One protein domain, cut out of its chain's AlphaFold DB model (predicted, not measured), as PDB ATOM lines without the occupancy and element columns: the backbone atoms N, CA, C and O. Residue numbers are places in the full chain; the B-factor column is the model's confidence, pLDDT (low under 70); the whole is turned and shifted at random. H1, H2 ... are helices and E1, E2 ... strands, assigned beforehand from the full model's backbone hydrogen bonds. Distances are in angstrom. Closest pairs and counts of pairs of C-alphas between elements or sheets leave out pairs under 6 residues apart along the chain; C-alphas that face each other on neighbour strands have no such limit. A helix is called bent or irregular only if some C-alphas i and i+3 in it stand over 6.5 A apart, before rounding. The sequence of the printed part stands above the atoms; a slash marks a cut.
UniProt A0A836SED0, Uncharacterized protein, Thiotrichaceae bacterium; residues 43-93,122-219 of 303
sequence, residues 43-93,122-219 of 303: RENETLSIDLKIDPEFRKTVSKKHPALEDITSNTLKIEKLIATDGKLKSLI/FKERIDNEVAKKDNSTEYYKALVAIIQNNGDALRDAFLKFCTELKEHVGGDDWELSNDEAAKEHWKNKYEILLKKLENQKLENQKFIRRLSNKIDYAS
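What this domain is: This is residues 43 to 93 and 122 to 219 of the 303 residues of an uncharacterized protein of Thiotrichaceae bacterium (UniProt A0A836SED0). You will find two helical lobes of unequal size, joined by the long helix H5. The larger lobe is built on H6 and H7, packed together, with H1 and H2 on H6 and the short strand pair E1 and E2 next to H7; the smaller holds H8, packed on H5, with H4 and E3 at the far end. The printed part has 149 residues, mostly helix, in the order E1 H1 E2 H2 H3 H4 H5 H6 H7 H8 E3; the sheet E1 - E2 is antiparallel. It is compact, with a radius of gyration of the C-alphas of 17.0 A, yet elongated, spanning 55 by 31 by 29 A.

How they stand to each other: Start with E1, residues 49 to 51, and E2, residues 76 to 78, antiparallel neighbours at 156 degrees; N 50 and O 77 are within hydrogen-bond range at 2.8 A. H1, residues 56 to 62, is irregular, with C-alphas 57 and 60 7.1 A apart. It touches residues 165 to 169 alone of the hub H6, residues 151 to 169, about perpendicular at 83 degrees; the closest C-alphas, of Val 62 and His 168, are 6.1 A apart. H2, residues 79 to 85, touches H6 with the C-alphas of Leu 82 and Ala 157 closest, 7.0 A apart. H3, residues 87 to 92, only just touches H6, with 3 pairs of C-alphas within 8 A, the closest those of Leu 89 and Ala 153 at 7.2 A. H4, residues 122 to 131, is close to but not clearly touching H8, residues 205 to 213. H5, residues 134 to 149, only just irregular with C-alphas 135 and 138 7.0 A apart, touches H8 through residues 134 to 141 alone; the C-alphas of Ser 136 and Ser 212 are closest, at 5.4 A. H7, residues 179 to 199, touches H6 at a steep tilt of 46 degrees, opposite ways, closest at the C-alphas of Leu 159 and Ala 182, 6.6 A. E3, residues 215 to 219, pairs with no named strand. Every O i to N i+4 pair is within hydrogen-bond range in H2, H3, H4, H7 and H8, against 10 of 12 in H5, 13 of 15 in H6 and 1 of 3 in H1, where 3 of 4 O i to N i+3 pairs are.

Where its parts are: Find C-alpha 49 at (11.626, -21.212, -32.313), where E1 begins. H5 measures 23.9 A, H6 25.9 A and H7, the longest, 29.8 A from C-alpha 179 at (15.710, -21.328, -51.189). E3 ends at C-alpha 219, (10.831, -33.288, -5.449).

The domain as a whole: The C-alphas of Phe 122 and Asp 172 are farthest apart, 55.6 A. Residues 94 to 121 are not printed; C-alphas 93 and 122 stand 39.8 A apart across this cut. The link H1 to E2 is long, 13 residues. Confidence is under 70 at 21 residues, among them 43 to 46 and 200 to 205.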
ATOM      1  N   ARG A  43      14.015 -22.330 -19.424       68.25
ATOM      2  CA  ARG A  43      14.237 -21.605 -20.670       68.25
ATOM      3  C   ARG A  43      13.627 -22.385 -21.839       68.25
ATOM      4  O   ARG A  43      14.332 -22.743 -22.766       68.25
ATOM      5  N   GLU A  44      12.305 -22.588 -21.859       62.62
ATOM      6  CA  GLU A  44      11.596 -23.154 -23.036       62.62
ATOM      7  C   GLU A  44      11.536 -22.174 -24.229       62.62
ATOM      8  O   GLU A  44      10.747 -22.339 -25.158       62.62
ATOM      9  N   ASN A  45      12.375 -21.132 -24.234       56.59
ATOM     10  CA  ASN A  45      12.405 -20.098 -25.269       56.59
ATOM     11  C   ASN A  45      12.704 -20.676 -26.669       56.59
ATOM     12  O   ASN A  45      12.480 -19.997 -27.670       56.59
ATOM     13  N   GLU A  46      13.189 -21.914 -26.743       62.44
ATOM     14  CA  GLU A  46      13.519 -22.611 -27.984       62.44
ATOM     15  C   GLU A  46      12.379 -23.480 -28.526       62.44
ATOM     16  O   GLU A  46      12.402 -23.829 -29.702       62.44
ATOM     17  N   THR A  47      11.362 -23.822 -27.722       75.19
ATOM     18  CA  THR A  47      10.355 -24.813 -28.142       75.19
ATOM     19  C   THR A  47       9.538 -24.336 -29.341       75.19
ATOM     20  O   THR A  47       9.223 -25.140 -30.210       75.19
ATOM     21  N   LEU A  48       9.225 -23.038 -29.415       86.44
ATOM     22  CA  LEU A  48       8.461 -22.417 -30.509       86.44
ATOM     23  C   LEU A  48       9.351 -21.523 -31.391       86.44
ATOM     24  O   LEU A  48       8.927 -20.456 -31.851       86.44
ATOM     25  N   SER A  49      10.601 -21.944 -31.574       88.12
ATOM     26  CA  SER A  49      11.626 -21.212 -32.313       88.12
ATOM     27  C   SER A  49      12.272 -22.089 -33.380       88.12
ATOM     28  O   SER A  49      12.326 -23.310 -33.261       88.12
ATOM     29  N   ILE A  50      12.785 -21.446 -34.423       90.00
ATOM     30  CA  ILE A  50      13.461 -22.083 -35.553       90.00
ATOM     31  C   ILE A  50      14.890 -21.566 -35.580       90.00
ATOM     32  O   ILE A  50      15.115 -20.360 -35.572       90.00
ATOM     33  N   ASP A  51      15.865 -22.464 -35.583       90.00
ATOM     34  CA  ASP A  51      17.271 -22.107 -35.727       90.00
ATOM     35  C   ASP A  51      17.546 -21.550 -37.122       90.00
ATOM     36  O   ASP A  51      17.114 -22.104 -38.125       90.00
ATOM     37  N   LEU A  52      18.292 -20.453 -37.178       88.56
ATOM     38  CA  LEU A  52      18.601 -19.751 -38.418       88.56
ATOM     39  C   LEU A  52      19.952 -20.147 -39.003       88.56
ATOM     40  O   LEU A  52      20.275 -19.703 -40.094       88.56
ATOM     41  N   LYS A  53      20.754 -20.959 -38.303       87.94
ATOM     42  CA  LYS A  53      22.092 -21.397 -38.752       87.94
ATOM     43  C   LYS A  53      23.011 -20.247 -39.211       87.94
ATOM     44  O   LYS A  53      23.816 -20.402 -40.119       87.94
ATOM     45  N   ILE A  54      22.888 -19.083 -38.581       85.56
ATOM     46  CA  ILE A  54      23.743 -17.923 -38.820       85.56
ATOM     47  C   ILE A  54      25.077 -18.158 -38.111       85.56
ATOM     48  O   ILE A  54      25.115 -18.451 -36.901       85.56
ATOM     49  N   ASP A  55      26.167 -17.992 -38.855       84.06
ATOM     50  CA  ASP A  55      27.519 -18.051 -38.310       84.06
ATOM     51  C   ASP A  55      27.689 -17.015 -37.179       84.06
ATOM     52  O   ASP A  55      27.248 -15.866 -37.334       84.06
ATOM     53  N   PRO A  56      28.286 -17.390 -36.029       83.75
ATOM     54  CA  PRO A  56      28.619 -16.468 -34.945       83.75
ATOM     55  C   PRO A  56      29.203 -15.115 -35.376       83.75
ATOM     56  O   PRO A  56      28.858 -14.104 -34.753       83.75
ATOM     57  N   GLU A  57      30.031 -15.075 -36.424       80.81
ATOM     58  CA  GLU A  57      30.667 -13.847 -36.919       80.81
ATOM     59  C   GLU A  57      29.646 -12.821 -37.438       80.81
ATOM     60  O   GLU A  57      29.788 -11.616 -37.200       80.81
ATOM     61  N   PHE A  58      28.552 -13.286 -38.048       78.25
ATOM     62  CA  PHE A  58      27.524 -12.417 -38.625       78.25
ATOM     63  C   PHE A  58      26.385 -12.084 -37.658       78.25
ATOM     64  O   PHE A  58      25.682 -11.090 -37.867       78.25
ATOM     65  N   ARG A  59      26.210 -12.843 -36.564       80.50
ATOM     66  CA  ARG A  59      25.068 -12.675 -35.638       80.50
ATOM     67  C   ARG A  59      24.910 -11.239 -35.150       80.50
ATOM     68  O   ARG A  59      23.819 -10.695 -35.266       80.50
ATOM     69  N   LYS A  60      26.007 -10.600 -34.721       73.12
ATOM     70  CA  LYS A  60      26.001  -9.222 -34.188       73.12
ATOM     71  C   LYS A  60      25.570  -8.170 -35.208       73.12
ATOM     72  O   LYS A  60      25.048  -7.118 -34.830       73.12
ATOM     73  N   THR A  61      25.858  -8.415 -36.482       74.81
ATOM     74  CA  THR A  61      25.549  -7.498 -37.582       74.81
ATOM     75  C   THR A  61      24.097  -7.656 -38.009       74.81
ATOM     76  O   THR A  61      23.406  -6.663 -38.223       74.81
ATOM     77  N   VAL A  62      23.625  -8.899 -38.077       72.69
ATOM     78  CA  VAL A  62      22.284  -9.263 -38.541       72.69
ATOM     79  C   VAL A  62      21.220  -8.932 -37.492       72.69
ATOM     80  O   VAL A  62      20.210  -8.297 -37.798       72.69
ATOM     81  N   SER A  63      21.484  -9.255 -36.229       69.12
ATOM     82  CA  SER A  63      20.589  -8.995 -35.097       69.12
ATOM     83  C   SER A  63      20.223  -7.521 -34.914       69.12
ATOM     84  O   SER A  63      19.134  -7.199 -34.461       69.12
ATOM     85  N   LYS A  64      21.141  -6.603 -35.244       71.44
ATOM     86  CA  LYS A  64      20.913  -5.155 -35.126       71.44
ATOM     87  C   LYS A  64      20.017  -4.609 -36.233       71.44
ATOM     88  O   LYS A  64      19.521  -3.495 -36.102       71.44
ATOM     89  N   LYS A  65      19.874  -5.350 -37.331       71.69
ATOM     90  CA  LYS A  65      19.232  -4.871 -38.556       71.69
ATOM     91  C   LYS A  65      17.840  -5.452 -38.771       71.69
ATOM     92  O   LYS A  65      17.049  -4.812 -39.453       71.69
ATOM     93  N   HIS A  66      17.513  -6.598 -38.166       75.56
ATOM     94  CA  HIS A  66      16.209  -7.230 -38.357       75.56
ATOM     95  C   HIS A  66      15.336  -7.228 -37.081       75.56
ATOM     96  O   HIS A  66      15.708  -7.855 -36.089       75.56
ATOM     97  N   PRO A  67      14.128  -6.620 -37.093       76.56
ATOM     98  CA  PRO A  67      13.279  -6.459 -35.900       76.56
ATOM     99  C   PRO A  67      12.722  -7.772 -35.319       76.56
ATOM    100  O   PRO A  67      12.288  -7.809 -34.168       76.56
ATOM    101  N   ALA A  68      12.711  -8.851 -36.107       78.50
ATOM    102  CA  ALA A  68      12.297 -10.179 -35.643       78.50
ATOM    103  C   ALA A  68      13.336 -10.888 -34.745       78.50
ATOM    104  O   ALA A  68      12.986 -11.870 -34.090       78.50
ATOM    105  N   LEU A  69      14.587 -10.414 -34.701       80.00
ATOM    106  CA  LEU A  69      15.652 -10.995 -33.879       80.00
ATOM    107  C   LEU A  69      15.739 -10.247 -32.546       80.00
ATOM    108  O   LEU A  69      15.958  -9.041 -32.509       80.00
ATOM    109  N   GLU A  70      15.525 -10.956 -31.437       66.88
ATOM    110  CA  GLU A  70      15.403 -10.330 -30.111       66.88
ATOM    111  C   GLU A  70      16.737  -9.983 -29.440       66.88
ATOM    112  O   GLU A  70      16.754  -9.132 -28.553       66.88
ATOM    113  N   ASP A  71      17.832 -10.642 -29.824       66.88
ATOM    114  CA  ASP A  71      19.135 -10.488 -29.172       66.88
ATOM    115  C   ASP A  71      20.264 -10.400 -30.200       66.88
ATOM    116  O   ASP A  71      20.192 -10.987 -31.283       66.88
ATOM    117  N   ILE A  72      21.336  -9.705 -29.818       60.94
ATOM    118  CA  ILE A  72      22.525  -9.419 -30.621       60.94
ATOM    119  C   ILE A  72      23.238 -10.709 -31.080       60.94
ATOM    120  O   ILE A  72      24.021 -10.720 -32.027       60.94
ATOM    121  N   THR A  73      22.969 -11.824 -30.408       63.12
ATOM    122  CA  THR A  73      23.570 -13.135 -30.673       63.12
ATOM    123  C   THR A  73      22.538 -14.204 -31.020       63.12
ATOM    124  O   THR A  73      22.903 -15.377 -31.137       63.12
ATOM    125  N   SER A  74      21.262 -13.833 -31.181       72.75
ATOM    126  CA  SER A  74      20.205 -14.814 -31.404       72.75
ATOM    127  C   SER A  74      20.395 -15.515 -32.747       72.75
ATOM    128  O   SER A  74      20.455 -14.880 -33.797       72.75
ATOM    129  N   ASN A  75      20.472 -16.843 -32.698       83.81
ATOM    130  CA  ASN A  75      20.469 -17.713 -33.872       83.81
ATOM    131  C   ASN A  75      19.111 -18.406 -34.050       83.81
ATOM    132  O   ASN A  75      19.024 -19.479 -34.639       83.81
ATOM    133  N   THR A  76      18.058 -17.846 -33.461       87.69
ATOM    134  CA  THR A  76      16.740 -18.473 -33.399       87.69
ATOM    135  C   THR A  76      15.666 -17.449 -33.719       87.69
ATOM    136  O   THR A  76      15.595 -16.402 -33.078       87.69
ATOM    137  N   LEU A  77      14.794 -17.768 -34.662       89.62
ATOM    138  CA  LEU A  77      13.596 -17.006 -34.962       89.62
ATOM    139  C   LEU A  77      12.415 -17.592 -34.199       89.62
ATOM    140  O   LEU A  77      12.023 -18.736 -34.424       89.62
ATOM    141  N   LYS A  78      11.810 -16.796 -33.324       90.19
ATOM    142  CA  LYS A  78      10.564 -17.188 -32.663       90.19
ATOM    143  C   LYS A  78       9.389 -17.075 -33.624       90.19
ATOM    144  O   LYS A  78       9.239 -16.053 -34.295       90.19
ATOM    145  N   ILE A  79       8.485 -18.051 -33.597       90.31
ATOM    146  CA  ILE A  79       7.274 -18.019 -34.431       90.31
ATOM    147  C   ILE A  79       6.389 -16.810 -34.088       90.31
ATOM    148  O   ILE A  79       5.857 -16.168 -34.989       90.31
ATOM    149  N   GLU A  80       6.308 -16.421 -32.806       89.62
ATOM    150  CA  GLU A  80       5.570 -15.212 -32.394       89.62
ATOM    151  C   GLU A  80       6.093 -13.943 -33.092       89.62
ATOM    152  O   GLU A  80       5.317 -13.054 -33.443       89.62
ATOM    153  N   LYS A  81       7.410 -13.866 -33.327       89.69
ATOM    154  CA  LYS A  81       8.045 -12.731 -34.000       89.69
ATOM    155  C   LYS A  81       7.820 -12.775 -35.495       89.69
ATOM    156  O   LYS A  81       7.484 -11.739 -36.053       89.69
ATOM    157  N   LEU A  82       7.920 -13.958 -36.099       90.81
ATOM    158  CA  LEU A  82       7.616 -14.154 -37.513       90.81
ATOM    159  C   LEU A  82       6.195 -13.675 -37.855       90.81
ATOM    160  O   LEU A  82       6.016 -12.907 -38.798       90.81
ATOM    161  N   ILE A  83       5.203 -14.050 -37.037       90.75
ATOM    162  CA  ILE A  83       3.810 -13.597 -37.190       90.75
ATOM    163  C   ILE A  83       3.703 -12.076 -37.018       90.75
ATOM    164  O   ILE A  83       3.003 -11.414 -37.778       90.75
ATOM    165  N   ALA A  84       4.391 -11.505 -36.024       88.50
ATOM    166  CA  ALA A  84       4.307 -10.077 -35.729       88.50
ATOM    167  C   ALA A  84       4.968  -9.182 -36.793       88.50
ATOM    168  O   ALA A  84       4.551  -8.030 -36.949       88.50
ATOM    169  N   THR A  85       6.002  -9.676 -37.483       87.19
ATOM    170  CA  THR A  85       6.735  -8.917 -38.508       87.19
ATOM    171  C   THR A  85       6.173  -9.094 -39.909       87.19
ATOM    172  O   THR A  85       6.259  -8.159 -40.702       87.19
ATOM    173  N   ASP A  86       5.566 -10.238 -40.230       88.75
ATOM    174  CA  ASP A  86       4.924 -10.405 -41.530       88.75
ATOM    175  C   ASP A  86       3.524  -9.769 -41.546       88.75
ATOM    176  O   ASP A  86       2.597 -10.211 -40.870       88.75
ATOM    177  N   GLY A  87       3.352  -8.712 -42.345       83.88
ATOM    178  CA  GLY A  87       2.096  -7.958 -42.408       83.88
ATOM    179  C   GLY A  87       0.886  -8.780 -42.876       83.88
ATOM    180  O   GLY A  87      -0.243  -8.494 -42.469       83.88
ATOM    181  N   LYS A  88       1.100  -9.821 -43.693       85.38
ATOM    182  CA  LYS A  88       0.027 -10.712 -44.151       85.38
ATOM    183  C   LYS A  88      -0.385 -11.656 -43.024       85.38
ATOM    184  O   LYS A  88      -1.571 -11.746 -42.729       85.38
ATOM    185  N   LEU A  89       0.562 -12.294 -42.338       86.38
ATOM    186  CA  LEU A  89       0.250 -13.124 -41.171       86.38
ATOM    187  C   LEU A  89      -0.406 -12.313 -40.059       86.38
ATOM    188  O   LEU A  89      -1.435 -12.728 -39.544       86.38
ATOM    189  N   LYS A  90       0.123 -11.131 -39.738       85.81
ATOM    190  CA  LYS A  90      -0.431 -10.257 -38.699       85.81
ATOM    191  C   LYS A  90      -1.879  -9.833 -38.965       85.81
ATOM    192  O   LYS A  90      -2.626  -9.611 -38.020       85.81
ATOM    193  N   SER A  91      -2.266  -9.673 -40.232       82.38
ATOM    194  CA  SER A  91      -3.646  -9.319 -40.602       82.38
ATOM    195  C   SER A  91      -4.581 -10.526 -40.661       82.38
ATOM    196  O   SER A  91      -5.780 -10.370 -40.454       82.38
ATOM    197  N   LEU A  92      -4.045 -11.722 -40.919       80.44
ATOM    198  CA  LEU A  92      -4.806 -12.974 -40.931       80.44
ATOM    199  C   LEU A  92      -4.959 -13.594 -39.537       80.44
ATOM    200  O   LEU A  92      -5.897 -14.352 -39.302       80.44
ATOM    201  N   ILE A  93      -4.025 -13.306 -38.632       85.31
ATOM    202  CA  ILE A  93      -3.881 -13.975 -37.345       85.31
ATOM    203  C   ILE A  93      -3.875 -12.933 -36.233       85.31
ATOM    204  O   ILE A  93      -2.908 -12.192 -36.050       85.31
ATOM    205  N   PHE A 122       4.561 -24.754   1.261       87.75
ATOM    206  CA  PHE A 122       4.471 -23.555   0.421       87.75
ATOM    207  C   PHE A 122       4.081 -23.861  -1.025       87.75
ATOM    208  O   PHE A 122       3.753 -22.927  -1.763       87.75
ATOM    209  N   LYS A 123       4.031 -25.140  -1.419       89.50
ATOM    210  CA  LYS A 123       3.714 -25.561  -2.787       89.50
ATOM    211  C   LYS A 123       2.435 -24.916  -3.318       89.50
ATOM    212  O   LYS A 123       2.460 -24.317  -4.386       89.50
ATOM    213  N   GLU A 124       1.340 -24.968  -2.560       88.94
ATOM    214  CA  GLU A 124       0.059 -24.383  -2.981       88.94
ATOM    215  C   GLU A 124       0.148 -22.854  -3.146       88.94
ATOM    216  O   GLU A 124      -0.410 -22.278  -4.079       88.94
ATOM    217  N   ARG A 125       0.897 -22.168  -2.271       88.62
ATOM    218  CA  ARG A 125       1.100 -20.712  -2.364       88.62
ATOM    219  C   ARG A 125       1.907 -20.341  -3.602       88.62
ATOM    220  O   ARG A 125       1.559 -19.372  -4.275       88.62
ATOM    221  N   ILE A 126       2.956 -21.106  -3.902       90.38
ATOM    222  CA  ILE A 126       3.754 -20.933  -5.116       90.38
ATOM    223  C   ILE A 126       2.898 -21.224  -6.344       90.38
ATOM    224  O   ILE A 126       2.834 -20.378  -7.229       90.38
ATOM    225  N   ASP A 127       2.183 -22.352  -6.376       87.69
ATOM    226  CA  ASP A 127       1.264 -22.704  -7.462       87.69
ATOM    227  C   ASP A 127       0.265 -21.563  -7.728       87.69
ATOM    228  O   ASP A 127       0.074 -21.182  -8.879       87.69
ATOM    229  N   ASN A 128      -0.285 -20.942  -6.680       86.69
ATOM    230  CA  ASN A 128      -1.186 -19.792  -6.793       86.69
ATOM    231  C   ASN A 128      -0.492 -18.517  -7.310       86.69
ATOM    232  O   ASN A 128      -1.043 -17.823  -8.163       86.69
ATOM    233  N   GLU A 129       0.707 -18.172  -6.829       86.75
ATOM    234  CA  GLU A 129       1.473 -17.023  -7.354       86.75
ATOM    235  C   GLU A 129       1.925 -17.223  -8.802       86.75
ATOM    236  O   GLU A 129       2.042 -16.259  -9.563       86.75
ATOM    237  N   VAL A 130       2.195 -18.468  -9.182       84.19
ATOM    238  CA  VAL A 130       2.514 -18.848 -10.551       84.19
ATOM    239  C   VAL A 130       1.249 -18.785 -11.406       84.19
ATOM    240  O   VAL A 130       1.275 -18.174 -12.465       84.19
ATOM    241  N   ALA A 131       0.109 -19.279 -10.923       78.81
ATOM    242  CA  ALA A 131      -1.171 -19.193 -11.626       78.81
ATOM    243  C   ALA A 131      -1.665 -17.745 -11.815       78.81
ATOM    244  O   ALA A 131      -2.313 -17.435 -12.806       78.81
ATOM    245  N   LYS A 132      -1.303 -16.797 -10.940       75.69
ATOM    246  CA  LYS A 132      -1.566 -15.357 -11.174       75.69
ATOM    247  C   LYS A 132      -0.833 -14.794 -12.400       75.69
ATOM    248  O   LYS A 132      -1.217 -13.744 -12.919       75.69
ATOM    249  N   LYS A 133       0.234 -15.459 -12.854       68.44
ATOM    250  CA  LYS A 133       0.934 -15.156 -14.110       68.44
ATOM    251  C   LYS A 133       0.226 -15.771 -15.324       68.44
ATOM    252  O   LYS A 133       0.529 -15.400 -16.458       68.44
ATOM    253  N   ASP A 134      -0.768 -16.628 -15.103       63.47
ATOM    254  CA  ASP A 134      -1.414 -17.456 -16.120       63.47
ATOM    255  C   ASP A 134      -2.405 -16.717 -17.035       63.47
ATOM    256  O   ASP A 134      -3.298 -17.304 -17.634       63.47
ATOM    257  N   ASN A 135      -2.201 -15.416 -17.240       62.81
ATOM    258  CA  ASN A 135      -2.911 -14.664 -18.275       62.81
ATOM    259  C   ASN A 135      -2.330 -14.908 -19.681       62.81
ATOM    260  O   ASN A 135      -2.856 -14.383 -20.657       62.81
ATOM    261  N   SER A 136      -1.241 -15.676 -19.795       76.44
ATOM    262  CA  SER A 136      -0.636 -16.053 -21.080       76.44
ATOM    263  C   SER A 136      -1.041 -17.454 -21.559       76.44
ATOM    264  O   SER A 136      -0.615 -17.857 -22.638       76.44
ATOM    265  N   THR A 137      -1.848 -18.216 -20.811       80.44
ATOM    266  CA  THR A 137      -2.277 -19.553 -21.262       80.44
ATOM    267  C   THR A 137      -3.090 -19.479 -22.551       80.44
ATOM    268  O   THR A 137      -2.768 -20.177 -23.509       80.44
ATOM    269  N   GLU A 138      -4.073 -18.581 -22.629       83.75
ATOM    270  CA  GLU A 138      -4.862 -18.391 -23.854       83.75
ATOM    271  C   GLU A 138      -3.999 -17.898 -25.023       83.75
ATOM    272  O   GLU A 138      -4.184 -18.330 -26.158       83.75
ATOM    273  N   TYR A 139      -2.977 -17.084 -24.737       86.62
ATOM    274  CA  TYR A 139      -1.986 -16.673 -25.729       86.62
ATOM    275  C   TYR A 139      -1.239 -17.871 -26.333       86.62
ATOM    276  O   TYR A 139      -1.188 -18.016 -27.553       86.62
ATOM    277  N   TYR A 140      -0.674 -18.747 -25.496       85.62
ATOM    278  CA  TYR A 140       0.085 -19.899 -25.989       85.62
ATOM    279  C   TYR A 140      -0.811 -20.969 -26.616       85.62
ATOM    280  O   TYR A 140      -0.404 -21.570 -27.606       85.62
ATOM    281  N   LYS A 141      -2.042 -21.164 -26.124       85.50
ATOM    282  CA  LYS A 141      -3.039 -22.019 -26.792       85.50
ATOM    283  C   LYS A 141      -3.345 -21.519 -28.203       85.50
ATOM    284  O   LYS A 141      -3.293 -22.307 -29.145       85.50
ATOM    285  N   ALA A 142      -3.608 -20.219 -28.354       87.44
ATOM    286  CA  ALA A 142      -3.832 -19.612 -29.662       87.44
ATOM    287  C   ALA A 142      -2.605 -19.787 -30.567       87.44
ATOM    288  O   ALA A 142      -2.743 -20.235 -31.701       87.44
ATOM    289  N   LEU A 143      -1.399 -19.515 -30.053       88.81
ATOM    290  CA  LEU A 143      -0.154 -19.666 -30.807       88.81
ATOM    291  C   LEU A 143       0.064 -21.105 -31.299       88.81
ATOM    292  O   LEU A 143       0.429 -21.298 -32.456       88.81
ATOM    293  N   VAL A 144      -0.192 -22.116 -30.464       87.81
ATOM    294  CA  VAL A 144      -0.087 -23.523 -30.881       87.81
ATOM    295  C   VAL A 144      -1.131 -23.865 -31.946       87.81
ATOM    296  O   VAL A 144      -0.785 -24.477 -32.956       87.81
ATOM    297  N   ALA A 145      -2.380 -23.421 -31.778       87.56
ATOM    298  CA  ALA A 145      -3.426 -23.632 -32.778       87.56
ATOM    299  C   ALA A 145      -3.072 -22.975 -34.125       87.56
ATOM    300  O   ALA A 145      -3.305 -23.550 -35.188       87.56
ATOM    301  N   ILE A 146      -2.461 -21.789 -34.098       89.56
ATOM    302  CA  ILE A 146      -1.963 -21.112 -35.298       89.56
ATOM    303  C   ILE A 146      -0.882 -21.949 -35.975       89.56
ATOM    304  O   ILE A 146      -0.964 -22.158 -37.185       89.56
ATOM    305  N   ILE A 147       0.094 -22.445 -35.206       90.12
ATOM    306  CA  ILE A 147       1.186 -23.280 -35.719       90.12
ATOM    307  C   ILE A 147       0.636 -24.511 -36.432       90.12
ATOM    308  O   ILE A 147       1.102 -24.813 -37.524       90.12
ATOM    309  N   GLN A 148      -0.363 -25.184 -35.863       88.25
ATOM    310  CA  GLN A 148      -0.952 -26.390 -36.447       88.25
ATOM    311  C   GLN A 148      -1.788 -26.109 -37.701       88.25
ATOM    312  O   GLN A 148      -1.751 -26.888 -38.647       88.25
ATOM    313  N   ASN A 149      -2.517 -24.990 -37.733       90.12
ATOM    314  CA  ASN A 149      -3.484 -24.716 -38.800       90.12
ATOM    315  C   ASN A 149      -2.929 -23.874 -39.960       90.12
ATOM    316  O   ASN A 149      -3.558 -23.806 -41.011       90.12
ATOM    317  N   ASN A 150      -1.780 -23.211 -39.790       91.50
ATOM    318  CA  ASN A 150      -1.260 -22.230 -40.755       91.50
ATOM    319  C   ASN A 150       0.154 -22.566 -41.255       91.50
ATOM    320  O   ASN A 150       0.928 -21.661 -41.565       91.50
ATOM    321  N   GLY A 151       0.504 -23.853 -41.339       90.94
ATOM    322  CA  GLY A 151       1.851 -24.304 -41.712       90.94
ATOM    323  C   GLY A 151       2.387 -23.706 -43.014       90.94
ATOM    324  O   GLY A 151       3.511 -23.207 -43.031       90.94
ATOM    325  N   ASP A 152       1.578 -23.680 -44.077       91.50
ATOM    326  CA  ASP A 152       1.978 -23.098 -45.366       91.50
ATOM    327  C   ASP A 152       2.197 -21.582 -45.284       91.50
ATOM    328  O   ASP A 152       3.186 -21.067 -45.801       91.50
ATOM    329  N   ALA A 153       1.317 -20.857 -44.591       92.25
ATOM    330  CA  ALA A 153       1.452 -19.411 -44.448       92.25
ATOM    331  C   ALA A 153       2.688 -19.042 -43.607       92.25
ATOM    332  O   ALA A 153       3.392 -18.082 -43.921       92.25
ATOM    333  N   LEU A 154       2.974 -19.823 -42.561       93.38
ATOM    334  CA  LEU A 154       4.179 -19.671 -41.752       93.38
ATOM    335  C   LEU A 154       5.447 -20.013 -42.546       93.38
ATOM    336  O   LEU A 154       6.433 -19.286 -42.429       93.38
ATOM    337  N   ARG A 155       5.412 -21.053 -43.391       94.25
ATOM    338  CA  ARG A 155       6.504 -21.382 -44.319       94.25
ATOM    339  C   ARG A 155       6.807 -20.206 -45.232       94.25
ATOM    340  O   ARG A 155       7.956 -19.796 -45.333       94.25
ATOM    341  N   ASP A 156       5.792 -19.674 -45.904       93.06
ATOM    342  CA  ASP A 156       5.981 -18.608 -46.886       93.06
ATOM    343  C   ASP A 156       6.555 -17.345 -46.219       93.06
ATOM    344  O   ASP A 156       7.465 -16.713 -46.759       93.06
ATOM    345  N   ALA A 157       6.093 -17.020 -45.007       93.00
ATOM    346  CA  ALA A 157       6.661 -15.934 -44.214       93.00
ATOM    347  C   ALA A 157       8.112 -16.211 -43.794       93.00
ATOM    348  O   ALA A 157       8.940 -15.302 -43.823       93.00
ATOM    349  N   PHE A 158       8.438 -17.449 -43.415       94.00
ATOM    350  CA  PHE A 158       9.802 -17.839 -43.062       94.00
ATOM    351  C   PHE A 158      10.757 -17.730 -44.254       94.00
ATOM    352  O   PHE A 158      11.838 -17.167 -44.116       94.00
ATOM    353  N   LEU A 159      10.355 -18.216 -45.430       93.50
ATOM    354  CA  LEU A 159      11.167 -18.117 -46.643       93.50
ATOM    355  C   LEU A 159      11.413 -16.656 -47.018       93.50
ATOM    356  O   LEU A 159      12.551 -16.276 -47.271       93.50
ATOM    357  N   LYS A 160      10.369 -15.822 -46.954       91.81
ATOM    358  CA  LYS A 160      10.496 -14.375 -47.145       91.81
ATOM    359  C   LYS A 160      11.475 -13.755 -46.144       91.81
ATOM    360  O   LYS A 160      12.347 -12.992 -46.546       91.81
ATOM    361  N   PHE A 161      11.373 -14.120 -44.865       91.12
ATOM    362  CA  PHE A 161      12.320 -13.686 -43.839       91.12
ATOM    363  C   PHE A 161      13.760 -14.104 -44.183       91.12
ATOM    364  O   PHE A 161      14.671 -13.293 -44.058       91.12
ATOM    365  N   CYS A 162      13.987 -15.333 -44.656       90.38
ATOM    366  CA  CYS A 162      15.309 -15.776 -45.102       90.38
ATOM    367  C   CYS A 162      15.826 -14.960 -46.293       90.38
ATOM    368  O   CYS A 162      16.988 -14.557 -46.288       90.38
ATOM    369  N   THR A 163      14.979 -14.649 -47.278       89.06
ATOM    370  CA  THR A 163      15.352 -13.778 -48.403       89.06
ATOM    371  C   THR A 163      15.766 -12.386 -47.922       89.06
ATOM    372  O   THR A 163      16.812 -11.889 -48.328       89.06
ATOM    373  N   GLU A 164      15.004 -11.784 -47.005       87.81
ATOM    374  CA  GLU A 164      15.344 -10.489 -46.401       87.81
ATOM    375  C   GLU A 164      16.664 -10.572 -45.617       87.81
ATOM    376  O   GLU A 164      17.522  -9.694 -45.709       87.81
ATOM    377  N   LEU A 165      16.882 -11.655 -44.868       86.00
ATOM    378  CA  LEU A 165      18.096 -11.839 -44.075       86.00
ATOM    379  C   LEU A 165      19.343 -12.051 -44.945       86.00
ATOM    380  O   LEU A 165      20.425 -11.584 -44.586       86.00
ATOM    381  N   LYS A 166      19.198 -12.706 -46.101       86.19
ATOM    382  CA  LYS A 166      20.280 -12.950 -47.066       86.19
ATOM    383  C   LYS A 166      20.959 -11.656 -47.512       86.19
ATOM    384  O   LYS A 166      22.189 -11.612 -47.592       86.19
ATOM    385  N   GLU A 167      20.182 -10.593 -47.718       81.44
ATOM    386  CA  GLU A 167      20.690  -9.256 -48.066       81.44
ATOM    387  C   GLU A 167      21.600  -8.666 -46.975       81.44
ATOM    388  O   GLU A 167      22.459  -7.829 -47.246       81.44
ATOM    389  N   HIS A 168      21.439  -9.124 -45.732       77.62
ATOM    390  CA  HIS A 168      22.135  -8.599 -44.562       77.62
ATOM    391  C   HIS A 168      23.328  -9.452 -44.120       77.62
ATOM    392  O   HIS A 168      24.259  -8.905 -43.524       77.62
ATOM    393  N   VAL A 169      23.290 -10.765 -44.370       75.06
ATOM    394  CA  VAL A 169      24.333 -11.725 -43.956       75.06
ATOM    395  C   VAL A 169      25.464 -11.816 -44.991       75.06
ATOM    396  O   VAL A 169      26.577 -12.170 -44.627       75.06
ATOM    397  N   GLY A 170      25.221 -11.430 -46.251       66.56
ATOM    398  CA  GLY A 170      26.234 -11.479 -47.313       66.56
ATOM    399  C   GLY A 170      26.060 -12.636 -48.299       66.56
ATOM    400  O   GLY A 170      27.044 -13.184 -48.775       66.56
ATOM    401  N   GLY A 171      24.810 -12.977 -48.635       61.84
ATOM    402  CA  GLY A 171      24.466 -13.697 -49.866       61.84
ATOM    403  C   GLY A 171      24.735 -15.200 -49.884       61.84
ATOM    404  O   GLY A 171      23.782 -15.963 -50.002       61.84
ATOM    405  N   ASP A 172      25.986 -15.636 -49.764       67.88
ATOM    406  CA  ASP A 172      26.375 -16.974 -50.241       67.88
ATOM    407  C   ASP A 172      26.982 -17.886 -49.163       67.88
ATOM    408  O   ASP A 172      26.857 -19.103 -49.271       67.88
ATOM    409  N   ASP A 173      27.524 -17.333 -48.075       72.12
ATOM    410  CA  ASP A 173      28.160 -18.124 -47.002       72.12
ATOM    411  C   ASP A 173      27.178 -18.638 -45.933       72.12
ATOM    412  O   ASP A 173      27.554 -19.336 -44.990       72.12
ATOM    413  N   TRP A 174      25.894 -18.298 -46.055       86.75
ATOM    414  CA  TRP A 174      24.864 -18.702 -45.104       86.75
ATOM    415  C   TRP A 174      24.033 -19.866 -45.645       86.75
ATOM    416  O   TRP A 174      23.392 -19.738 -46.679       86.75
ATOM    417  N   GLU A 175      23.972 -20.981 -44.913       85.19
ATOM    418  CA  GLU A 175      23.319 -22.225 -45.365       85.19
ATOM    419  C   GLU A 175      21.864 -22.037 -45.837       85.19
ATOM    420  O   GLU A 175      21.435 -22.664 -46.804       85.19
ATOM    421  N   LEU A 176      21.101 -21.151 -45.186       87.31
ATOM    422  CA  LEU A 176      19.697 -20.898 -45.532       87.31
ATOM    423  C   LEU A 176      19.518 -19.786 -46.580       87.31
ATOM    424  O   LEU A 176      18.397 -19.334 -46.804       87.31
ATOM    425  N   SER A 177      20.597 -19.331 -47.224       84.25
ATOM    426  CA  SER A 177      20.527 -18.378 -48.336       84.25
ATOM    427  C   SER A 177      20.066 -19.013 -49.654       84.25
ATOM    428  O   SER A 177      19.711 -18.297 -50.600       84.25
ATOM    429  N   ASN A 178      20.096 -20.346 -49.726       88.38
ATOM    430  CA  ASN A 178      19.529 -21.144 -50.801       88.38
ATOM    431  C   ASN A 178      18.068 -21.481 -50.471       88.38
ATOM    432  O   ASN A 178      17.791 -22.109 -49.450       88.38
ATOM    433  N   ASP A 179      17.148 -21.113 -51.363       88.06
ATOM    434  CA  ASP A 179      15.710 -21.328 -51.189       88.06
ATOM    435  C   ASP A 179      15.343 -22.802 -50.958       88.06
ATOM    436  O   ASP A 179      14.468 -23.093 -50.145       88.06
ATOM    437  N   GLU A 180      16.002 -23.746 -51.635       90.62
ATOM    438  CA  GLU A 180      15.735 -25.177 -51.441       90.62
ATOM    439  C   GLU A 180      16.225 -25.659 -50.070       90.62
ATOM    440  O   GLU A 180      15.500 -26.372 -49.375       90.62
ATOM    441  N   ALA A 181      17.393 -25.185 -49.624       90.62
ATOM    442  CA  ALA A 181      17.903 -25.485 -48.288       90.62
ATOM    443  C   ALA A 181      17.003 -24.885 -47.194       90.62
ATOM    444  O   ALA A 181      16.700 -25.546 -46.201       90.62
ATOM    445  N   ALA A 182      16.504 -23.660 -47.393       91.50
ATOM    446  CA  ALA A 182      15.563 -23.018 -46.480       91.50
ATOM    447  C   ALA A 182      14.218 -23.764 -46.410       91.50
ATOM    448  O   ALA A 182      13.683 -23.965 -45.316       91.50
ATOM    449  N   LYS A 183      13.685 -24.231 -47.549       92.88
ATOM    450  CA  LYS A 183      12.462 -25.054 -47.607       92.88
ATOM    451  C   LYS A 183      12.632 -26.384 -46.882       92.88
ATOM    452  O   LYS A 183      11.760 -26.765 -46.100       92.88
ATOM    453  N   GLU A 184      13.734 -27.086 -47.134       93.56
ATOM    454  CA  GLU A 184      14.028 -28.363 -46.482       93.56
ATOM    455  C   GLU A 184      14.216 -28.180 -44.971       93.56
ATOM    456  O   GLU A 184      13.626 -28.914 -44.173       93.56
ATOM    457  N   HIS A 185      14.960 -27.150 -44.563       93.00
ATOM    458  CA  HIS A 185      15.158 -26.814 -43.155       93.00
ATOM    459  C   HIS A 185      13.840 -26.475 -42.455       93.00
ATOM    460  O   HIS A 185      13.568 -27.019 -41.382       93.00
ATOM    461  N   TRP A 186      12.986 -25.651 -43.077       93.75
ATOM    462  CA  TRP A 186      11.640 -25.377 -42.570       93.75
ATOM    463  C   TRP A 186      10.851 -26.669 -42.397       93.75
ATOM    464  O   TRP A 186      10.328 -26.912 -41.313       93.75
ATOM    465  N   LYS A 187      10.779 -27.507 -43.437       93.50
ATOM    466  CA  LYS A 187      10.015 -28.757 -43.407       93.50
ATOM    467  C   LYS A 187      10.458 -29.640 -42.241       93.50
ATOM    468  O   LYS A 187       9.628 -30.026 -41.423       93.50
ATOM    469  N   ASN A 188      11.762 -29.873 -42.111       92.06
ATOM    470  CA  ASN A 188      12.322 -30.697 -41.042       92.06
ATOM    471  C   ASN A 188      12.010 -30.120 -39.653       92.06
ATOM    472  O   ASN A 188      11.592 -30.843 -38.747       92.06
ATOM    473  N   LYS A 189      12.183 -28.807 -39.464       90.81
ATOM    474  CA  LYS A 189      11.946 -28.158 -38.166       90.81
ATOM    475  C   LYS A 189      10.471 -28.077 -37.813       90.81
ATOM    476  O   LYS A 189      10.119 -28.309 -36.658       90.81
ATOM    477  N   TYR A 190       9.622 -27.799 -38.789       90.88
ATOM    478  CA  TYR A 190       8.181 -27.748 -38.623       90.88
ATOM    479  C   TYR A 190       7.611 -29.137 -38.307       90.88
ATOM    480  O   TYR A 190       6.817 -29.264 -37.382       90.88
ATOM    481  N   GLU A 191       8.089 -30.201 -38.958       88.94
ATOM    482  CA  GLU A 191       7.721 -31.580 -38.604       88.94
ATOM    483  C   GLU A 191       8.151 -31.950 -37.175       88.94
ATOM    484  O   GLU A 191       7.374 -32.543 -36.428       88.94
ATOM    485  N   ILE A 192       9.368 -31.578 -36.755       88.56
ATOM    486  CA  ILE A 192       9.829 -31.788 -35.370       88.56
ATOM    487  C   ILE A 192       8.951 -31.011 -34.385       88.56
ATOM    488  O   ILE A 192       8.599 -31.532 -33.326       88.56
ATOM    489  N   LEU A 193       8.602 -29.770 -34.720       87.06
ATOM    490  CA  LEU A 193       7.737 -28.926 -33.910       87.06
ATOM    491  C   LEU A 193       6.345 -29.542 -33.755       87.06
ATOM    492  O   LEU A 193       5.870 -29.676 -32.631       87.06
ATOM    493  N   LEU A 194       5.723 -29.973 -34.853       87.75
ATOM    494  CA  LEU A 194       4.419 -30.631 -34.827       87.75
ATOM    495  C   LEU A 194       4.459 -31.922 -34.011       87.75
ATOM    496  O   LEU A 194       3.642 -32.075 -33.111       87.75
ATOM    497  N   LYS A 195       5.467 -32.781 -34.209       86.12
ATOM    498  CA  LYS A 195       5.647 -33.992 -33.391       86.12
ATOM    499  C   LYS A 195       5.771 -33.673 -31.905       86.12
ATOM    500  O   LYS A 195       5.201 -34.377 -31.080       86.12
ATOM    501  N   LYS A 196       6.497 -32.611 -31.533       81.12
ATOM    502  CA  LYS A 196       6.587 -32.171 -30.129       81.12
ATOM    503  C   LYS A 196       5.224 -31.745 -29.589       81.12
ATOM    504  O   LYS A 196       4.893 -32.126 -28.472       81.12
ATOM    505  N   LEU A 197       4.446 -30.995 -30.368       81.88
ATOM    506  CA  LEU A 197       3.109 -30.525 -29.987       81.88
ATOM    507  C   LEU A 197       2.064 -31.658 -29.943       81.88
ATOM    508  O   LEU A 197       1.150 -31.613 -29.126       81.88
ATOM    509  N   GLU A 198       2.198 -32.677 -30.791       78.44
ATOM    510  CA  GLU A 198       1.341 -33.870 -30.812       78.44
ATOM    511  C   GLU A 198       1.671 -34.830 -29.662       78.44
ATOM    512  O   GLU A 198       0.774 -35.244 -28.925       78.44
ATOM    513  N   ASN A 199       2.958 -35.143 -29.463       71.44
ATOM    514  CA  ASN A 199       3.421 -36.022 -28.383       71.44
ATOM    515  C   ASN A 199       3.174 -35.394 -27.009       71.44
ATOM    516  O   ASN A 199       2.812 -36.077 -26.053       71.44
ATOM    517  N   GLN A 200       3.330 -34.074 -26.901       66.56
ATOM    518  CA  GLN A 200       2.946 -33.305 -25.723       66.56
ATOM    519  C   GLN A 200       1.542 -32.756 -25.943       66.56
ATOM    520  O   GLN A 200       1.383 -31.539 -26.017       66.56
ATOM    521  N   LYS A 201       0.566 -33.673 -26.097       58.72
ATOM    522  CA  LYS A 201      -0.853 -33.395 -26.384       58.72
ATOM    523  C   LYS A 201      -1.253 -32.017 -25.867       58.72
ATOM    524  O   LYS A 201      -1.027 -31.727 -24.700       58.72
ATOM    525  N   LEU A 202      -1.918 -31.207 -26.683       53.22
ATOM    526  CA  LEU A 202      -2.506 -29.915 -26.289       53.22
ATOM    527  C   LEU A 202      -3.360 -29.952 -24.999       53.22
ATOM    528  O   LEU A 202      -3.571 -28.922 -24.363       53.22
ATOM    529  N   GLU A 203      -3.825 -31.137 -24.598       54.25
ATOM    530  CA  GLU A 203      -4.507 -31.417 -23.327       54.25
ATOM    531  C   GLU A 203      -3.577 -31.398 -22.101       54.25
ATOM    532  O   GLU A 203      -4.034 -31.328 -20.959       54.25
ATOM    533  N   ASN A 204      -2.264 -31.441 -22.314       66.00
ATOM    534  CA  ASN A 204      -1.251 -31.404 -21.280       66.00
ATOM    535  C   ASN A 204      -1.136 -29.976 -20.747       66.00
ATOM    536  O   ASN A 204      -0.246 -29.203 -21.114       66.00
ATOM    537  N   GLN A 205      -2.045 -29.638 -19.832       69.12
ATOM    538  CA  GLN A 205      -2.024 -28.387 -19.081       69.12
ATOM    539  C   GLN A 205      -0.640 -28.103 -18.490       69.12
ATOM    540  O   GLN A 205      -0.263 -26.939 -18.399       69.12
ATOM    541  N   LYS A 206       0.159 -29.132 -18.160       73.56
ATOM    542  CA  LYS A 206       1.536 -28.957 -17.687       73.56
ATOM    543  C   LYS A 206       2.422 -28.306 -18.751       73.56
ATOM    544  O   LYS A 206       3.165 -27.397 -18.411       73.56
ATOM    545  N   PHE A 207       2.327 -28.697 -20.023       77.50
ATOM    546  CA  PHE A 207       3.126 -28.095 -21.097       77.50
ATOM    547  C   PHE A 207       2.779 -26.622 -21.324       77.50
ATOM    548  O   PHE A 207       3.664 -25.771 -21.286       77.50
ATOM    549  N   ILE A 208       1.493 -26.293 -21.468       77.56
ATOM    550  CA  ILE A 208       1.062 -24.896 -21.644       77.56
ATOM    551  C   ILE A 208       1.399 -24.065 -20.404       77.56
ATOM    552  O   ILE A 208       1.867 -22.937 -20.536       77.56
ATOM    553  N   ARG A 209       1.266 -24.646 -19.205       75.06
ATOM    554  CA  ARG A 209       1.693 -24.026 -17.949       75.06
ATOM    555  C   ARG A 209       3.204 -23.775 -17.914       75.06
ATOM    556  O   ARG A 209       3.613 -22.743 -17.388       75.06
ATOM    557  N   ARG A 210       4.034 -24.670 -18.463       77.12
ATOM    558  CA  ARG A 210       5.491 -24.472 -18.582       77.12
ATOM    559  C   ARG A 210       5.827 -23.370 -19.582       77.12
ATOM    560  O   ARG A 210       6.596 -22.479 -19.230       77.12
ATOM    561  N   LEU A 211       5.162 -23.325 -20.738       78.69
ATOM    562  CA  LEU A 211       5.314 -22.233 -21.707       78.69
ATOM    563  C   LEU A 211       4.873 -20.875 -21.132       78.69
ATOM    564  O   LEU A 211       5.556 -19.860 -21.318       78.69
ATOM    565  N   SER A 212       3.743 -20.844 -20.415       78.38
ATOM    566  CA  SER A 212       3.166 -19.620 -19.850       78.38
ATOM    567  C   SER A 212       3.986 -19.097 -18.675       78.38
ATOM    568  O   SER A 212       4.375 -17.923 -18.640       78.38
ATOM    569  N   ASN A 213       4.318 -19.979 -17.736       77.12
ATOM    570  CA  ASN A 213       4.923 -19.582 -16.477       77.12
ATOM    571  C   ASN A 213       6.443 -19.641 -16.486       77.12
ATOM    572  O   ASN A 213       7.058 -18.876 -15.737       77.12
ATOM    573  N   LYS A 214       7.036 -20.454 -17.368       82.62
ATOM    574  CA  LYS A 214       8.476 -20.740 -17.445       82.62
ATOM    575  C   LYS A 214       9.035 -21.302 -16.146       82.62
ATOM    576  O   LYS A 214      10.154 -20.978 -15.772       82.62
ATOM    577  N   ILE A 215       8.227 -22.070 -15.422       85.69
ATOM    578  CA  ILE A 215       8.569 -22.622 -14.112       85.69
ATOM    579  C   ILE A 215       8.130 -24.087 -14.096       85.69
ATOM    580  O   ILE A 215       6.977 -24.373 -14.422       85.69
ATOM    581  N   ASP A 216       9.033 -24.983 -13.706       86.88
ATOM    582  CA  ASP A 216       8.717 -26.359 -13.303       86.88
ATOM    583  C   ASP A 216       9.161 -26.586 -11.863       86.88
ATOM    584  O   ASP A 216       9.899 -25.777 -11.292       86.88
ATOM    585  N   TYR A 217       8.749 -27.714 -11.299       91.06
ATOM    586  CA  TYR A 217       9.305 -28.190 -10.046       91.06
ATOM    587  C   TYR A 217       9.355 -29.711  -9.989       91.06
ATOM    588  O   TYR A 217       8.570 -30.411 -10.634       91.06
ATOM    589  N   ALA A 218      10.273 -30.215  -9.176       92.00
ATOM    590  CA  ALA A 218      10.408 -31.626  -8.856       92.00
ATOM    591  C   ALA A 218      10.702 -31.787  -7.364       92.00
ATOM    592  O   ALA A 218      11.181 -30.852  -6.717       92.00
ATOM    593  N   SER A 219      10.383 -32.952  -6.802       92.38
ATOM    594  CA  SER A 219      10.831 -33.288  -5.449       92.38
ATOM    595  C   SER A 219      12.358 -33.283  -5.407       92.38
ATOM    596  O   SER A 219      13.002 -33.612  -6.406       92.38
TER     597      SER A 219